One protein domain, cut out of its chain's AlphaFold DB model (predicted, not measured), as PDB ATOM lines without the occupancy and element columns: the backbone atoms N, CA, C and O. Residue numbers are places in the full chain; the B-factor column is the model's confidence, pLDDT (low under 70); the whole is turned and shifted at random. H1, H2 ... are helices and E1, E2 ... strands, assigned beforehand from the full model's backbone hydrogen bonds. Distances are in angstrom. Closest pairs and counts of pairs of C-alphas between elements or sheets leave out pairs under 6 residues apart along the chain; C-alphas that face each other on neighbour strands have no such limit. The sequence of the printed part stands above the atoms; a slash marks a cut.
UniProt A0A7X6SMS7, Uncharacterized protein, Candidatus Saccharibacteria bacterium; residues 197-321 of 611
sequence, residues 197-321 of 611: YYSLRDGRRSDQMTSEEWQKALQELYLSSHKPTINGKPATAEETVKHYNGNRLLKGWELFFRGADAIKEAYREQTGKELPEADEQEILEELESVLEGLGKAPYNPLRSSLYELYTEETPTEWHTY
ATOM      1  N   TYR A 197     592.674 395.220 386.233       93.38
ATOM      2  CA  TYR A 197     591.732 396.121 385.578       93.38
ATOM      3  C   TYR A 197     590.968 396.972 386.591       93.38
ATOM      4  O   TYR A 197     590.786 396.596 387.748       93.38
ATOM      5  N   TYR A 198     590.460 398.112 386.130       92.75
ATOM      6  CA  TYR A 198     589.514 398.917 386.890       92.75
ATOM      7  C   TYR A 198     588.074 398.557 386.524       92.75
ATOM      8  O   TYR A 198     587.769 398.321 385.354       92.75
ATOM      9  N   SER A 199     587.166 398.574 387.499       93.06
ATOM     10  CA  SER A 199     585.721 398.456 387.272       93.06
ATOM     11  C   SER A 199     584.959 399.676 387.768       93.06
ATOM     12  O   SER A 199     585.276 400.209 388.828       93.06
ATOM     13  N   LEU A 200     583.913 400.076 387.049       90.88
ATOM     14  CA  LEU A 200     582.929 401.056 387.509       90.88
ATOM     15  C   LEU A 200     581.830 400.381 388.340       90.88
ATOM     16  O   LEU A 200     581.577 399.184 388.201       90.88
ATOM     17  N   ARG A 201     581.106 401.169 389.145       85.62
ATOM     18  CA  ARG A 201     579.948 400.697 389.941       85.62
ATOM     19  C   ARG A 201     578.841 400.033 389.115       85.62
ATOM     20  O   ARG A 201     578.064 399.252 389.651       85.62
ATOM     21  N   ASP A 202     578.756 400.353 387.827       87.62
ATOM     22  CA  ASP A 202     577.798 399.752 386.893       87.62
ATOM     23  C   ASP A 202     578.299 398.449 386.237       87.62
ATOM     24  O   ASP A 202     577.601 397.870 385.406       87.62
ATOM     25  N   GLY A 203     579.489 397.973 386.620       89.19
ATOM     26  CA  GLY A 203     580.079 396.716 386.165       89.19
ATOM     27  C   GLY A 203     580.931 396.817 384.898       89.19
ATOM     28  O   GLY A 203     581.532 395.816 384.506       89.19
ATOM     29  N   ARG A 204     581.027 397.990 384.253       92.81
ATOM     30  CA  ARG A 204     581.954 398.192 383.124       92.81
ATOM     31  C   ARG A 204     583.404 398.045 383.581       92.81
ATOM     32  O   ARG A 204     583.757 398.519 384.659       92.81
ATOM     33  N   ARG A 205     584.246 397.437 382.741       94.69
ATOM     34  CA  ARG A 205     585.665 397.182 383.030       94.69
ATOM     35  C   ARG A 205     586.583 397.864 382.026       94.69
ATOM     36  O   ARG A 205     586.291 397.870 380.832       94.69
ATOM     37  N   SER A 206     587.713 398.376 382.504       93.94
ATOM     38  CA  SER A 206     588.703 399.063 381.672       93.94
ATOM     39  C   SER A 206     589.339 398.156 380.619       93.94
ATOM     40  O   SER A 206     589.693 398.631 379.551       93.94
ATOM     41  N   ASP A 207     589.457 396.855 380.894       93.81
ATOM     42  CA  ASP A 207     590.048 395.862 379.988       93.81
ATOM     43  C   ASP A 207     589.075 395.336 378.916       93.81
ATOM     44  O   ASP A 207     589.467 394.576 378.032       93.81
ATOM     45  N   GLN A 208     587.809 395.757 378.965       95.75
ATOM     46  CA  GLN A 208     586.769 395.415 377.985       95.75
ATOM     47  C   GLN A 208     586.407 396.592 377.072       95.75
ATOM     48  O   GLN A 208     585.454 396.507 376.296       95.75
ATOM     49  N   MET A 209     587.133 397.702 377.187       94.25
ATOM     50  CA  MET A 209     586.854 398.961 376.506       94.25
ATOM     51  C   MET A 209     588.141 399.517 375.903       94.25
ATOM     52  O   MET A 209     589.246 399.233 376.364       94.25
ATOM     53  N   THR A 210     588.008 400.344 374.872       95.00
ATOM     54  CA  THR A 210     589.137 401.151 374.397       95.00
ATOM     55  C   THR A 210     589.463 402.264 375.397       95.00
ATOM     56  O   THR A 210     588.618 402.681 376.194       95.00
ATOM     57  N   SER A 211     590.684 402.805 375.334       90.62
ATOM     58  CA  SER A 211     591.100 403.918 376.200       90.62
ATOM     59  C   SER A 211     590.186 405.144 376.069       90.62
ATOM     60  O   SER A 211     589.892 405.793 377.068       90.62
ATOM     61  N   GLU A 212     589.695 405.443 374.862       93.12
ATOM     62  CA  GLU A 212     588.778 406.564 374.610       93.12
ATOM     63  C   GLU A 212     587.406 406.340 375.260       93.12
ATOM     64  O   GLU A 212     586.865 407.236 375.912       93.12
ATOM     65  N   GLU A 213     586.849 405.134 375.127       93.19
ATOM     66  CA  GLU A 213     585.564 404.780 375.735       93.19
ATOM     67  C   GLU A 213     585.645 404.799 377.265       93.19
ATOM     68  O   GLU A 213     584.712 405.263 377.925       93.19
ATOM     69  N   TRP A 214     586.766 404.342 377.831       92.31
ATOM     70  CA  TRP A 214     587.004 404.382 379.271       92.31
ATOM     71  C   TRP A 214     587.087 405.819 379.803       92.31
ATOM     72  O   TRP A 214     586.398 406.164 380.761       92.31
ATOM     73  N   GLN A 215     587.855 406.695 379.145       89.06
ATOM     74  CA  GLN A 215     587.948 408.110 379.533       89.06
ATOM     75  C   GLN A 215     586.593 408.819 379.456       89.06
ATOM     76  O   GLN A 215     586.219 409.560 380.367       89.06
ATOM     77  N   LYS A 216     585.808 408.538 378.409       89.62
ATOM     78  CA  LYS A 216     584.455 409.082 378.272       89.62
ATOM     79  C   LYS A 216     583.529 408.608 379.397       89.62
ATOM     80  O   LYS A 216     582.782 409.414 379.946       89.62
ATOM     81  N   ALA A 217     583.601 407.330 379.771       88.94
ATOM     82  CA  ALA A 217     582.821 406.777 380.874       88.94
ATOM     83  C   ALA A 217     583.137 407.459 382.217       88.94
ATOM     84  O   ALA A 217     582.215 407.784 382.969       88.94
ATOM     85  N   LEU A 218     584.418 407.726 382.494       86.50
ATOM     86  CA  LEU A 218     584.850 408.465 383.685       86.50
ATOM     87  C   LEU A 218     584.335 409.911 383.677       86.50
ATOM     88  O   LEU A 218     583.822 410.394 384.686       86.50
ATOM     89  N   GLN A 219     584.425 410.586 382.530       85.25
ATOM     90  CA  GLN A 219     583.978 411.968 382.368       85.25
ATOM     91  C   GLN A 219     582.462 412.121 382.560       85.25
ATOM     92  O   GLN A 219     582.017 413.039 383.251       85.25
ATOM     93  N   GLU A 220     581.663 411.231 381.966       85.31
ATOM     94  CA  GLU A 220     580.203 411.220 382.124       85.31
ATOM     95  C   GLU A 220     579.799 411.034 383.588       85.31
ATOM     96  O   GLU A 220     578.906 411.728 384.082       85.31
ATOM     97  N   LEU A 221     580.487 410.137 384.296       82.75
ATOM     98  CA  LEU A 221     580.226 409.878 385.702       82.75
ATOM     99  C   LEU A 221     580.568 411.092 386.572       82.75
ATOM    100  O   LEU A 221     579.738 411.504 387.381       82.75
ATOM    101  N   TYR A 222     581.724 411.716 386.343       79.69
ATOM    102  CA  TYR A 222     582.150 412.911 387.072       79.69
ATOM    103  C   TYR A 222     581.195 414.101 386.871       79.69
ATOM    104  O   TYR A 222     580.802 414.765 387.829       79.69
ATOM    105  N   LEU A 223     580.746 414.339 385.634       81.00
ATOM    106  CA  LEU A 223     579.770 415.391 385.312       81.00
ATOM    107  C   LEU A 223     578.362 415.117 385.856       81.00
ATOM    108  O   LEU A 223     577.562 416.040 386.027       81.00
ATOM    109  N   SER A 224     578.013 413.849 386.079       79.81
ATOM    110  CA  SER A 224     576.698 413.495 386.611       79.81
ATOM    111  C   SER A 224     576.525 413.963 388.060       79.81
ATOM    112  O   SER A 224     575.433 414.418 388.413       79.81
ATOM    113  N   SER A 225     577.605 413.925 388.848       74.06
ATOM    114  CA  SER A 225     577.668 414.383 390.239       74.06
ATOM    115  C   SER A 225     578.041 415.865 390.385       74.06
ATOM    116  O   SER A 225     577.655 416.472 391.380       74.06
ATOM    117  N   HIS A 226     578.689 416.478 389.386       77.81
ATOM    118  CA  HIS A 226     579.214 417.850 389.467       77.81
ATOM    119  C   HIS A 226     578.685 418.745 388.342       77.81
ATOM    120  O   HIS A 226     579.085 418.627 387.183       77.81
ATOM    121  N   LYS A 227     577.788 419.680 388.688       76.12
ATOM    122  CA  LYS A 227     577.140 420.595 387.728       76.12
ATOM    123  C   LYS A 227     577.307 422.065 388.129       76.12
ATOM    124  O   LYS A 227     576.327 422.702 388.525       76.12
ATOM    125  N   PRO A 228     578.523 422.623 388.034       81.69
ATOM    126  CA  PRO A 228     578.748 424.019 388.347       81.69
ATOM    127  C   PRO A 228     578.267 424.914 387.200       81.69
ATOM    128  O   PRO A 228     578.260 424.539 386.022       81.69
ATOM    129  N   THR A 229     577.865 426.130 387.560       79.69
ATOM    130  CA  THR A 229     577.553 427.203 386.611       79.69
ATOM    131  C   THR A 229     578.625 428.274 386.750       79.69
ATOM    132  O   THR A 229     578.779 428.845 387.825       79.69
ATOM    133  N   ILE A 230     579.359 428.555 385.674       73.44
ATOM    134  CA  ILE A 230     580.439 429.549 385.656       73.44
ATOM    135  C   ILE A 230     580.040 430.651 384.678       73.44
ATOM    136  O   ILE A 230     579.666 430.384 383.535       73.44
ATOM    137  N   ASN A 231     580.061 431.906 385.138       73.56
ATOM    138  CA  ASN A 231     579.640 433.075 384.352       73.56
ATOM    139  C   ASN A 231     578.229 432.929 383.741       73.56
ATOM    140  O   ASN A 231     577.981 433.313 382.597       73.56
ATOM    141  N   GLY A 232     577.302 432.327 384.496       79.88
ATOM    142  CA  GLY A 232     575.908 432.139 384.081       79.88
ATOM    143  C   GLY A 232     575.679 431.054 383.021       79.88
ATOM    144  O   GLY A 232     574.577 430.971 382.478       79.88
ATOM    145  N   LYS A 233     576.682 430.222 382.708       83.31
ATOM    146  CA  LYS A 233     576.563 429.084 381.782       83.31
ATOM    147  C   LYS A 233     576.951 427.769 382.468       83.31
ATOM    148  O   LYS A 233     577.823 427.793 383.337       83.31
ATOM    149  N   PRO A 234     576.346 426.627 382.084       84.50
ATOM    150  CA  PRO A 234     576.830 425.321 382.518       84.50
ATOM    151  C   PRO A 234     578.303 425.164 382.142       84.50
ATOM    152  O   PRO A 234     578.665 425.393 380.985       84.50
ATOM    153  N   ALA A 235     579.132 424.810 383.119       83.44
ATOM    154  CA  ALA A 235     580.554 424.606 382.900       83.44
ATOM    155  C   ALA A 235     580.806 423.403 381.977       83.44
ATOM    156  O   ALA A 235     580.073 422.408 381.989       83.44
ATOM    157  N   THR A 236     581.871 423.483 381.183       84.69
ATOM    158  CA  THR A 236     582.433 422.321 380.486       84.69
ATOM    159  C   THR A 236     583.019 421.322 381.486       84.69
ATOM    160  O   THR A 236     583.282 421.656 382.638       84.69
ATOM    161  N   ALA A 237     583.289 420.089 381.052       78.62
ATOM    162  CA  ALA A 237     583.925 419.093 381.918       78.62
ATOM    163  C   ALA A 237     585.274 419.549 382.477       78.62
ATOM    164  O   ALA A 237     585.556 419.331 383.649       78.62
ATOM    165  N   GLU A 238     586.088 420.202 381.649       81.62
ATOM    166  CA  GLU A 238     587.391 420.710 382.065       81.62
ATOM    167  C   GLU A 238     587.248 421.812 383.123       81.62
ATOM    168  O   GLU A 238     587.951 421.799 384.131       81.62
ATOM    169  N   GLU A 239     586.313 422.741 382.923       82.75
ATOM    170  CA  GLU A 239     586.020 423.804 383.886       82.75
ATOM    171  C   GLU A 239     585.458 423.248 385.198       82.75
ATOM    172  O   GLU A 239     585.864 423.698 386.267       82.75
ATOM    173  N   THR A 240     584.583 422.241 385.130       81.12
ATOM    174  CA  THR A 240     584.066 421.532 386.305       81.12
ATOM    175  C   THR A 240     585.205 420.883 387.088       81.12
ATOM    176  O   THR A 240     585.355 421.159 388.274       81.12
ATOM    177  N   VAL A 241     586.059 420.094 386.424       79.25
ATOM    178  CA  VAL A 241     587.223 419.449 387.056       79.25
ATOM    179  C   VAL A 241     588.140 420.491 387.698       79.25
ATOM    180  O   VAL A 241     588.548 420.328 388.843       79.25
ATOM    181  N   LYS A 242     588.448 421.588 386.994       80.62
ATOM    182  CA  LYS A 242     589.291 422.671 387.526       80.62
ATOM    183  C   LYS A 242     588.665 423.356 388.739       80.62
ATOM    184  O   LYS A 242     589.377 423.606 389.705       80.62
ATOM    185  N   HIS A 243     587.367 423.647 388.696       81.81
ATOM    186  CA  HIS A 243     586.656 424.309 389.786       81.81
ATOM    187  C   HIS A 243     586.665 423.461 391.062       81.81
ATOM    188  O   HIS A 243     587.126 423.925 392.102       81.81
ATOM    189  N   TYR A 244     586.229 422.203 390.973       79.56
ATOM    190  CA  TYR A 244     586.179 421.325 392.139       79.56
ATOM    191  C   TYR A 244     587.577 420.962 392.642       79.56
ATOM    192  O   TYR A 244     587.809 421.051 393.841       79.56
ATOM    193  N   ASN A 245     588.547 420.674 391.762       79.25
ATOM    194  CA  ASN A 245     589.930 420.438 392.198       79.25
ATOM    195  C   ASN A 245     590.557 421.674 392.857       79.25
ATOM    196  O   ASN A 245     591.301 421.529 393.825       79.25
ATOM    197  N   GLY A 246     590.261 422.878 392.355       80.50
ATOM    198  CA  GLY A 246     590.714 424.133 392.953       80.50
ATOM    199  C   GLY A 246     590.139 424.344 394.354       80.50
ATOM    200  O   GLY A 246     590.900 424.559 395.294       80.50
ATOM    201  N   ASN A 247     588.820 424.202 394.514       81.19
ATOM    202  CA  ASN A 247     588.160 424.324 395.820       81.19
ATOM    203  C   ASN A 247     588.663 423.262 396.804       81.19
ATOM    204  O   ASN A 247     588.930 423.558 397.967       81.19
ATOM    205  N   ARG A 248     588.842 422.031 396.316       82.25
ATOM    206  CA  ARG A 248     589.395 420.908 397.073       82.25
ATOM    207  C   ARG A 248     590.787 421.245 397.602       82.25
ATOM    208  O   ARG A 248     591.001 421.175 398.805       82.25
ATOM    209  N   LEU A 249     591.712 421.675 396.734       85.56
ATOM    210  CA  LEU A 249     593.063 422.125 397.113       85.56
ATOM    211  C   LEU A 249     593.035 423.252 398.144       85.56
ATOM    212  O   LEU A 249     593.717 423.135 399.157       85.56
ATOM    213  N   LEU A 250     592.222 424.287 397.925       88.38
ATOM    214  CA  LEU A 250     592.083 425.394 398.874       88.38
ATOM    215  C   LEU A 250     591.624 424.904 400.251       88.38
ATOM    216  O   LEU A 250     592.210 425.303 401.254       88.38
ATOM    217  N   LYS A 251     590.643 423.994 400.303       89.31
ATOM    218  CA  LYS A 251     590.185 423.406 401.566       89.31
ATOM    219  C   LYS A 251     591.279 422.588 402.248       89.31
ATOM    220  O   LYS A 251     591.464 422.690 403.456       89.31
ATOM    221  N   GLY A 252     592.027 421.810 401.473       90.94
ATOM    222  CA  GLY A 252     593.189 421.072 401.961       90.94
ATOM    223  C   GLY A 252     594.252 421.982 402.576       90.94
ATOM    224  O   GLY A 252     594.726 421.713 403.678       90.94
ATOM    225  N   TRP A 253     594.581 423.092 401.910       94.12
ATOM    226  CA  TRP A 253     595.524 424.086 402.427       94.12
ATOM    227  C   TRP A 253     595.000 424.805 403.672       94.12
ATOM    228  O   TRP A 253     595.772 425.023 404.602       94.12
ATOM    229  N   GLU A 254     593.706 425.141 403.723       94.81
ATOM    230  CA  GLU A 254     593.067 425.712 404.917       94.81
ATOM    231  C   GLU A 254     593.201 424.758 406.112       94.81
ATOM    232  O   GLU A 254     593.650 425.161 407.182       94.81
ATOM    233  N   LEU A 255     592.851 423.482 405.933       94.31
ATOM    234  CA  LEU A 255     592.947 422.471 406.987       94.31
ATOM    235  C   LEU A 255     594.395 422.273 407.448       94.31
ATOM    236  O   LEU A 255     594.662 422.247 408.649       94.31
ATOM    237  N   PHE A 256     595.332 422.215 406.503       94.94
ATOM    238  CA  PHE A 256     596.759 422.125 406.798       94.94
ATOM    239  C   PHE A 256     597.271 423.341 407.589       94.94
ATOM    240  O   PHE A 256     598.056 423.194 408.524       94.94
ATOM    241  N   PHE A 257     596.792 424.547 407.267       96.12
ATOM    242  CA  PHE A 257     597.100 425.762 408.022       96.12
ATOM    243  C   PHE A 257     596.532 425.709 409.449       96.12
ATOM    244  O   PHE A 257     597.239 426.016 410.413       96.12
ATOM    245  N   ARG A 258     595.263 425.305 409.589       94.50
ATOM    246  CA  ARG A 258     594.535 425.274 410.868       94.50
ATOM    247  C   ARG A 258     594.997 424.168 411.821       94.50
ATOM    248  O   ARG A 258     594.729 424.275 413.014       94.50
ATOM    249  N   GLY A 259     595.711 423.158 411.329       94.75
ATOM    250  CA  GLY A 259     596.352 422.136 412.157       94.75
ATOM    251  C   GLY A 259     595.508 420.879 412.379       94.75
ATOM    252  O   GLY A 259     594.387 420.744 411.880       94.75
ATOM    253  N   ALA A 260     596.064 419.934 413.144       95.44
ATOM    254  CA  ALA A 260     595.507 418.588 413.297       95.44
ATOM    255  C   ALA A 260     594.085 418.553 413.876       95.44
ATOM    256  O   ALA A 260     593.286 417.713 413.462       95.44
ATOM    257  N   ASP A 261     593.734 419.456 414.789       95.62
ATOM    258  CA  ASP A 261     592.396 419.469 415.391       95.62
ATOM    259  C   ASP A 261     591.310 419.860 414.383       95.62
ATOM    260  O   ASP A 261     590.253 419.232 414.337       95.62
ATOM    261  N   ALA A 262     591.595 420.828 413.506       95.12
ATOM    262  CA  ALA A 262     590.682 421.192 412.425       95.12
ATOM    263  C   ALA A 262     590.518 420.051 411.410       95.12
ATOM    264  O   ALA A 262     589.422 419.835 410.898       95.12
ATOM    265  N   ILE A 263     591.591 419.296 411.147       95.31
ATOM    266  CA  ILE A 263     591.569 418.117 410.270       95.31
ATOM    267  C   ILE A 263     590.701 417.002 410.874       95.31
ATOM    268  O   ILE A 263     589.862 416.431 410.175       95.31
ATOM    269  N   LYS A 264     590.864 416.718 412.173       95.12
ATOM    270  CA  LYS A 264     590.051 415.730 412.902       95.12
ATOM    271  C   LYS A 264     588.571 416.099 412.886       95.12
ATOM    272  O   LYS A 264     587.745 415.242 412.580       95.12
ATOM    273  N   GLU A 265     588.246 417.358 413.175       95.25
ATOM    274  CA  GLU A 265     586.856 417.816 413.183       95.25
ATOM    275  C   GLU A 265     586.240 417.750 411.784       95.25
ATOM    276  O   GLU A 265     585.171 417.168 411.621       95.25
ATOM    277  N   ALA A 266     586.947 418.218 410.750       92.88
ATOM    278  CA  ALA A 266     586.458 418.141 409.374       92.88
ATOM    279  C   ALA A 266     586.215 416.689 408.919       92.88
ATOM    280  O   ALA A 266     585.204 416.392 408.279       92.88
ATOM    281  N   TYR A 267     587.102 415.758 409.285       92.56
ATOM    282  CA  TYR A 267     586.902 414.335 409.002       92.56
ATOM    283  C   TYR A 267     585.684 413.758 409.728       92.56
ATOM    284  O   TYR A 267     584.909 413.003 409.128       92.56
ATOM    285  N   ARG A 268     585.477 414.138 410.992       93.69
ATOM    286  CA  ARG A 268     584.314 413.724 411.781       93.69
ATOM    287  C   ARG A 268     583.016 414.270 411.195       93.69
ATOM    288  O   ARG A 268     582.064 413.505 411.052       93.69
ATOM    289  N   GLU A 269     582.976 415.545 410.819       92.19
ATOM    290  CA  GLU A 269     581.812 416.175 410.186       92.19
ATOM    291  C   GLU A 269     581.449 415.503 408.854       92.19
ATOM    292  O   GLU A 269     580.273 415.255 408.586       92.19
ATOM    293  N   GLN A 270     582.449 415.157 408.036       86.62
ATOM    294  CA  GLN A 270     582.231 414.565 406.714       86.62
ATOM    295  C   GLN A 270     581.867 413.075 406.762       86.62
ATOM    296  O   GLN A 270     581.023 412.620 405.988       86.62
ATOM    297  N   THR A 271     582.512 412.296 407.634       88.06
ATOM    298  CA  THR A 271     582.410 410.823 407.617       88.06
ATOM    299  C   THR A 271     581.641 410.236 408.800       88.06
ATOM    300  O   THR A 271     581.237 409.071 408.749       88.06
ATOM    301  N   GLY A 272     581.454 411.006 409.876       90.50
ATOM    302  CA  GLY A 272     580.931 410.524 411.155       90.50
ATOM    303  C   GLY A 272     581.891 409.608 411.927       90.50
ATOM    304  O   GLY A 272     581.459 408.953 412.875       90.50
ATOM    305  N   LYS A 273     583.165 409.512 411.519       92.38
ATOM    306  CA  LYS A 273     584.194 408.650 412.124       92.38
ATOM    307  C   LYS A 273     585.336 409.480 412.713       92.38
ATOM    308  O   LYS A 273     585.547 410.624 412.332       92.38
ATOM    309  N   GLU A 274     586.112 408.862 413.601       93.38
ATOM    310  CA  GLU A 274     587.392 409.412 414.063       93.38
ATOM    311  C   GLU A 274     588.524 409.033 413.106       93.38
ATOM    312  O   GLU A 274     588.507 407.947 412.514       93.38
ATOM    313  N   LEU A 275     589.523 409.911 412.987       91.44
ATOM    314  CA  LEU A 275     590.777 409.566 412.319       91.44
ATOM    315  C   LEU A 275     591.527 408.482 413.112       91.44
ATOM    316  O   LEU A 275     591.395 408.422 414.339       91.44
ATOM    317  N   PRO A 276     592.335 407.641 412.438       92.69
ATOM    318  CA  PRO A 276     593.299 406.776 413.110       92.69
ATOM    319  C   PRO A 276     594.161 407.555 414.115       92.69
ATOM    320  O   PRO A 276     594.481 408.722 413.889       92.69
ATOM    321  N   GLU A 277     594.519 406.911 415.228       91.62
ATOM    322  CA  GLU A 277     595.349 407.528 416.267       91.62
ATOM    323  C   GLU A 277     596.736 407.852 415.704       91.62
ATOM    324  O   GLU A 277     597.449 406.960 415.249       91.62
ATOM    325  N   ALA A 278     597.074 409.137 415.727       91.81
ATOM    326  CA  ALA A 278     598.311 409.703 415.218       91.81
ATOM    327  C   ALA A 278     598.580 411.029 415.937       91.81
ATOM    328  O   ALA A 278     597.642 411.705 416.394       91.81
ATOM    329  N   ASP A 279     599.852 411.400 416.058       94.25
ATOM    330  CA  ASP A 279     600.214 412.711 416.587       94.25
ATOM    331  C   ASP A 279     599.983 413.827 415.551       94.25
ATOM    332  O   ASP A 279     599.661 413.586 414.386       94.25
ATOM    333  N   GLU A 280     600.070 415.082 415.994       93.12
ATOM    334  CA  GLU A 280     599.828 416.240 415.126       93.12
ATOM    335  C   GLU A 280     600.780 416.283 413.926       93.12
ATOM    336  O   GLU A 280     600.357 416.617 412.818       93.12
ATOM    337  N   GLN A 281     602.046 415.920 414.132       91.06
ATOM    338  CA  GLN A 281     603.054 415.962 413.085       91.06
ATOM    339  C   GLN A 281     602.769 414.901 412.017       91.06
ATOM    340  O   GLN A 281     602.803 415.214 410.828       91.06
ATOM    341  N   GLU A 282     602.426 413.681 412.424       91.75
ATOM    342  CA  GLU A 282     602.068 412.592 411.513       91.75
ATOM    343  C   GLU A 282     600.818 412.934 410.682       91.75
ATOM    344  O   GLU A 282     600.815 412.750 409.465       91.75
ATOM    345  N   ILE A 283     599.782 413.516 411.300       94.12
ATOM    346  CA  ILE A 283     598.569 413.961 410.588       94.12
ATOM    347  C   ILE A 283     598.905 414.997 409.512       94.12
ATOM    348  O   ILE A 283     598.394 414.914 408.392       94.12
ATOM    349  N   LEU A 284     599.751 415.975 409.839       92.69
ATOM    350  CA  LEU A 284     600.146 417.021 408.900       92.69
ATOM    351  C   LEU A 284     601.014 416.467 407.764       92.69
ATOM    352  O   LEU A 284     600.749 416.781 406.607       92.69
ATOM    353  N   GLU A 285     602.002 415.621 408.058       90.19
ATOM    354  CA  GLU A 285     602.875 415.008 407.043       90.19
ATOM    355  C   GLU A 285     602.088 414.131 406.058       90.19
ATOM    356  O   GLU A 285     602.312 414.178 404.841       90.19
ATOM    357  N   GLU A 286     601.122 413.364 406.565       90.69
ATOM    358  CA  GLU A 286     600.268 412.532 405.723       90.69
ATOM    359  C   GLU A 286     599.264 413.365 404.916       90.69
ATOM    360  O   GLU A 286     599.016 413.050 403.749       90.69
ATOM    361  N   LEU A 287     598.743 414.472 405.463       91.12
ATOM    362  CA  LEU A 287     597.910 415.399 404.691       91.12
ATOM    363  C   LEU A 287     598.725 416.104 403.596       91.12
ATOM    364  O   LEU A 287     598.265 416.155 402.459       91.12
ATOM    365  N   GLU A 288     599.930 416.602 403.893       90.50
ATOM    366  CA  GLU A 288     600.830 417.210 402.895       90.50
ATOM    367  C   GLU A 288     601.108 416.216 401.755       90.50
ATOM    368  O   GLU A 288     600.969 416.565 400.583       90.50
ATOM    369  N   SER A 289     601.349 414.941 402.079       87.44
ATOM    370  CA  SER A 289     601.530 413.876 401.083       87.44
ATOM    371  C   SER A 289     600.299 413.672 400.186       87.44
ATOM    372  O   SER A 289     600.438 413.510 398.968       87.44
ATOM    373  N   VAL A 290     599.090 413.706 400.763       86.56
ATOM    374  CA  VAL A 290     597.822 413.637 400.009       86.56
ATOM    375  C   VAL A 290     597.668 414.844 399.077       86.56
ATOM    376  O   VAL A 290     597.272 414.677 397.920       86.56
ATOM    377  N   LEU A 291     598.001 416.048 399.548       87.25
ATOM    378  CA  LEU A 291     597.892 417.293 398.780       87.25
ATOM    379  C   LEU A 291     598.903 417.375 397.630       87.25
ATOM    380  O   LEU A 291     598.566 417.880 396.558       87.25
ATOM    381  N   GLU A 292     600.114 416.852 397.823       84.38
ATOM    382  CA  GLU A 292     601.155 416.772 396.790       84.38
ATOM    383  C   GLU A 292     600.877 415.685 395.737       84.38
ATOM    384  O   GLU A 292     601.553 415.622 394.708       84.38
ATOM    385  N   GLY A 293     599.860 414.843 395.953       73.56
ATOM    386  CA  GLY A 293     599.520 413.752 395.043       73.56
ATOM    387  C   GLY A 293     600.564 412.636 395.036       73.56
ATOM    388  O   GLY A 293     600.659 411.896 394.053       73.56
ATOM    389  N   LEU A 294     601.349 412.504 396.114       60.06
ATOM    390  CA  LEU A 294     602.221 411.351 396.305       60.06
ATOM    391  C   LEU A 294     601.326 410.102 396.362       60.06
ATOM    392  O   LEU A 294     600.355 410.050 397.117       60.06
ATOM    393  N   GLY A 295     601.596 409.139 395.473       54.34
ATOM    394  CA  GLY A 295     600.719 407.994 395.216       54.34
ATOM    395  C   GLY A 295     600.387 407.150 396.456       54.34
ATOM    396  O   GLY A 295     600.980 407.289 397.525       54.34
ATOM    397  N   LYS A 296     599.434 406.219 396.297       55.25
ATOM    398  CA  LYS A 296     598.892 405.336 397.356       55.25
ATOM    399  C   LYS A 296     599.882 404.281 397.912       55.25
ATOM    400  O   LYS A 296     599.449 403.191 398.272       55.25
ATOM    401  N   ALA A 297     601.184 404.556 397.993       54.88
ATOM    402  CA  ALA A 297     602.160 403.586 398.489       54.88
ATOM    403  C   ALA A 297     603.216 404.194 399.437       54.88
ATOM    404  O   ALA A 297     603.719 405.288 399.163       54.88
ATOM    405  N   PRO A 298     603.599 403.472 400.511       57.72
ATOM    406  CA  PRO A 298     602.934 402.274 401.047       57.72
ATOM    407  C   PRO A 298     601.560 402.604 401.667       57.72
ATOM    408  O   PRO A 298     601.257 403.762 401.953       57.72
ATOM    409  N   TYR A 299     600.710 401.585 401.841       64.06
ATOM    410  CA  TYR A 299     599.406 401.723 402.497       64.06
ATOM    411  C   TYR A 299     599.585 402.276 403.920       64.06
ATOM    412  O   TYR A 299     600.133 401.600 404.788       64.06
ATOM    413  N   ASN A 300     599.097 403.495 404.149       79.12
ATOM    414  CA  ASN A 300     598.971 404.100 405.470       79.12
ATOM    415  C   ASN A 300     597.463 404.315 405.749       79.12
ATOM    416  O   ASN A 300     596.798 405.008 404.965       79.12
ATOM    417  N   PRO A 301     596.889 403.719 406.817       85.06
ATOM    418  CA  PRO A 301     595.492 403.929 407.195       85.06
ATOM    419  C   PRO A 301     595.136 405.405 407.399       85.06
ATOM    420  O   PRO A 301     594.079 405.838 406.947       85.06
ATOM    421  N   LEU A 302     596.031 406.188 408.012       89.81
ATOM    422  CA  LEU A 302     595.843 407.623 408.218       89.81
ATOM    423  C   LEU A 302     595.794 408.362 406.881       89.81
ATOM    424  O   LEU A 302     594.828 409.074 406.618       89.81
ATOM    425  N   ARG A 303     596.769 408.120 405.993       86.69
ATOM    426  CA  ARG A 303     596.772 408.679 404.627       86.69
ATOM    427  C   ARG A 303     595.489 408.341 403.877       86.69
ATOM    428  O   ARG A 303     594.958 409.185 403.171       86.69
ATOM    429  N   SER A 304     594.986 407.118 404.031       83.62
ATOM    430  CA  SER A 304     593.753 406.670 403.377       83.62
ATOM    431  C   SER A 304     592.533 407.437 403.893       83.62
ATOM    432  O   SER A 304     591.757 407.940 403.086       83.62
ATOM    433  N   SER A 305     592.401 407.615 405.210       88.69
ATOM    434  CA  SER A 305     591.337 408.441 405.799       88.69
ATOM    435  C   SER A 305     591.449 409.920 405.410       88.69
ATOM    436  O   SER A 305     590.449 410.555 405.087       88.69
ATOM    437  N   LEU A 306     592.662 410.476 405.361       88.56
ATOM    438  CA  LEU A 306     592.888 411.847 404.888       88.56
ATOM    439  C   LEU A 306     592.593 411.991 403.386       88.56
ATOM    440  O   LEU A 306     592.086 413.020 402.943       88.56
ATOM    441  N   TYR A 307     592.837 410.943 402.601       83.06
ATOM    442  CA  TYR A 307     592.432 410.880 401.202       83.06
ATOM    443  C   TYR A 307     590.901 410.844 401.057       83.06
ATOM    444  O   TYR A 307     590.389 411.471 400.139       83.06
ATOM    445  N   GLU A 308     590.156 410.193 401.959       81.81
ATOM    446  CA  GLU A 308     588.678 410.240 401.995       81.81
ATOM    447  C   GLU A 308     588.131 411.630 402.362       81.81
ATOM    448  O   GLU A 308     587.116 412.055 401.814       81.81
ATOM    449  N   LEU A 309     588.805 412.355 403.266       80.75
ATOM    450  CA  LEU A 309     588.479 413.753 403.582       80.75
ATOM    451  C   LEU A 309     588.630 414.636 402.343       80.75
ATOM    452  O   LEU A 309     587.791 415.482 402.045       80.75
ATOM    453  N   TYR A 310     589.738 414.437 401.636       70.88
ATOM    454  CA  TYR A 310     590.191 415.350 400.606       70.88
ATOM    455  C   TYR A 310     589.682 414.997 399.211       70.88
ATOM    456  O   TYR A 310     589.517 415.892 398.394       70.88
ATOM    457  N   THR A 311     589.441 413.729 398.889       65.69
ATOM    458  CA  THR A 311     589.042 413.301 397.545       65.69
ATOM    459  C   THR A 311     587.627 412.762 397.520       65.69
ATOM    460  O   THR A 311     587.191 412.043 398.414       65.69
ATOM    461  N   GLU A 312     586.911 413.087 396.448       62.84
ATOM    462  CA  GLU A 312     585.692 412.366 396.125       62.84
ATOM    463  C   GLU A 312     586.026 410.894 395.893       62.84
ATOM    464  O   GLU A 312     587.055 410.559 395.296       62.84
ATOM    465  N   GLU A 313     585.133 410.025 396.362       60.94
ATOM    466  CA  GLU A 313     585.233 408.585 396.179       60.94
ATOM    467  C   GLU A 313     585.548 408.280 394.709       60.94
ATOM    468  O   GLU A 313     584.769 408.608 393.808       60.94
ATOM    469  N   THR A 314     586.712 407.676 394.447       63.38
ATOM    470  CA  THR A 314     587.056 407.290 393.080       63.38
ATOM    471  C   THR A 314     586.006 406.289 392.614       63.38
ATOM    472  O   THR A 314     585.841 405.252 393.258       63.38
ATOM    473  N   PRO A 315     585.301 406.541 391.499       70.94
ATOM    474  CA  PRO A 315     584.195 405.684 391.076       70.94
ATOM    475  C   PRO A 315     584.640 404.308 390.564       70.94
ATOM    476  O   PRO A 315     583.811 403.507 390.121       70.94
ATOM    477  N   THR A 316     585.949 404.075 390.566       83.56
ATOM    478  CA  THR A 316     586.627 402.905 390.038       83.56
ATOM    479  C   THR A 316     587.233 402.078 391.158       83.56
ATOM    480  O   THR A 316     587.880 402.621 392.052       83.56
ATOM    481  N   GLU A 317     587.124 400.764 391.038       87.50
ATOM    482  CA  GLU A 317     587.774 399.786 391.911       87.50
ATOM    483  C   GLU A 317     588.837 399.018 391.119       87.50
ATOM    484  O   GLU A 317     588.587 398.665 389.967       87.50
ATOM    485  N   TRP A 318     590.021 398.799 391.701       88.88
ATOM    486  CA  TRP A 318     591.090 398.001 391.088       88.88
ATOM    487  C   TRP A 318     590.910 396.515 391.405       88.88
ATOM    488  O   TRP A 318     590.693 396.154 392.560       88.88
ATOM    489  N   HIS A 319     591.076 395.662 390.395       91.62
ATOM    490  CA  HIS A 319     591.010 394.206 390.501       91.62
ATOM    491  C   HIS A 319     592.270 393.583 389.903       91.62
ATOM    492  O   HIS A 319     592.523 393.731 388.710       91.62
ATOM    493  N   THR A 320     593.029 392.843 390.709       91.50
ATOM    494  CA  THR A 320     594.160 392.034 390.227       91.50
ATOM    495  C   THR A 320     593.641 390.768 389.544       91.50
ATOM    496  O   THR A 320     592.704 390.131 390.033       91.50
ATOM    497  N   TYR A 321     594.248 390.365 388.424       91.69
ATOM    498  CA  TYR A 321     593.892 389.101 387.773       91.69
ATOM    499  C   TYR A 321     594.189 387.898 388.684       91.69
ATOM    500  O   TYR A 321     595.285 387.775 389.231       91.69
TER     501      TYR A 321
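What this domain is: This is residues 197 to 321 of the 611 residues of an uncharacterized protein of Candidatus Saccharibacteria bacterium (UniProt A0A7X6SMS7). The model is an open bracket: the long helix H2 is its spine, with a cluster of three helices, H3, H4 and H5, at the end where H2 finishes, and H1 at the end where H2 begins. H1 leads there from a small antiparallel sheet of two strands, E1 and E2, and residues 311 to 315 run back from the cluster to that sheet. The printed part has 125 residues, with five named helices and two named strands in the order E1 H1 H2 H3 H4 H5 E2, and is mostly helix. It is only just loose, close to compact, with a radius of gyration of the C-alphas of 16.7 A and spans of 47 by 45 by 25 A.

Where its parts are: Find C-alpha 197 at (591.732, 396.121, 385.578), where strand E1 begins, residues 197 to 200. Helix H1 follows at residues 211 to 225, 22.1 A long. At C-alpha 237, (583.925, 419.093, 381.918), the longest helix begins: H2, residues 237 to 258, 31.4 A. Next come H3, residues 260 to 271, 16.3 A, H4, residues 280 to 291, 16.5 A, and H5, residues 301 to 310, 14.2 A. Strand E2, residues 316 to 320, ends at C-alpha 320, (594.160, 392.034, 390.227).

How they stand to each other: Begin at E1, which is antiparallel to E2; look for N 199 and O 317 at 2.8 A and N 197 and O 319 at 2.9 A, within hydrogen-bond range. E1 and H1 are near each other, with 5 pairs of C-alphas within 10 A. H1 and H2 only just touch, with 3 pairs of C-alphas within 8 A, closest at Leu 223 and Ala 237, 6.5 A. H2 touches H4 with residues 249 to 256 alone, opposite ways at a shallow tilt of 15 degrees, closest at the C-alphas of Phe 256 and Leu 284, 6.5 A. H2 and H3 touch only at the corner, and only just, with 3 pairs within 8 A, closest at the C-alphas of Leu 255 and Ile 263, 5.6 A. H4 and H5 touch at a steep tilt of 57 degrees, with the C-alphas of Glu 286 and Arg 303 5.3 A apart as the closest. H3 and H5 touch, only just about perpendicular at 71 degrees, closest at the C-alphas of Tyr 267 and Leu 309, 5.7 A. H1 is apart from H3, H4 and H5. Every O i to N i+4 pair is within hydrogen-bond range in H2, H3, H4 and H5, and 10 of 11 are in H1.

The domain as a whole: Look at Gly 232 and Tyr 321 for the two C-alphas farthest apart, 46.8 A. The printed part has no cut. The link from H1 to H2 is long, with 11 residues; inside it residues 229 to 230 pair antiparallel with residues 233 to 234. The mean pLDDT of the printed part is 85.4, and it is under 70 at residues 294 to 299 and 311 to 314.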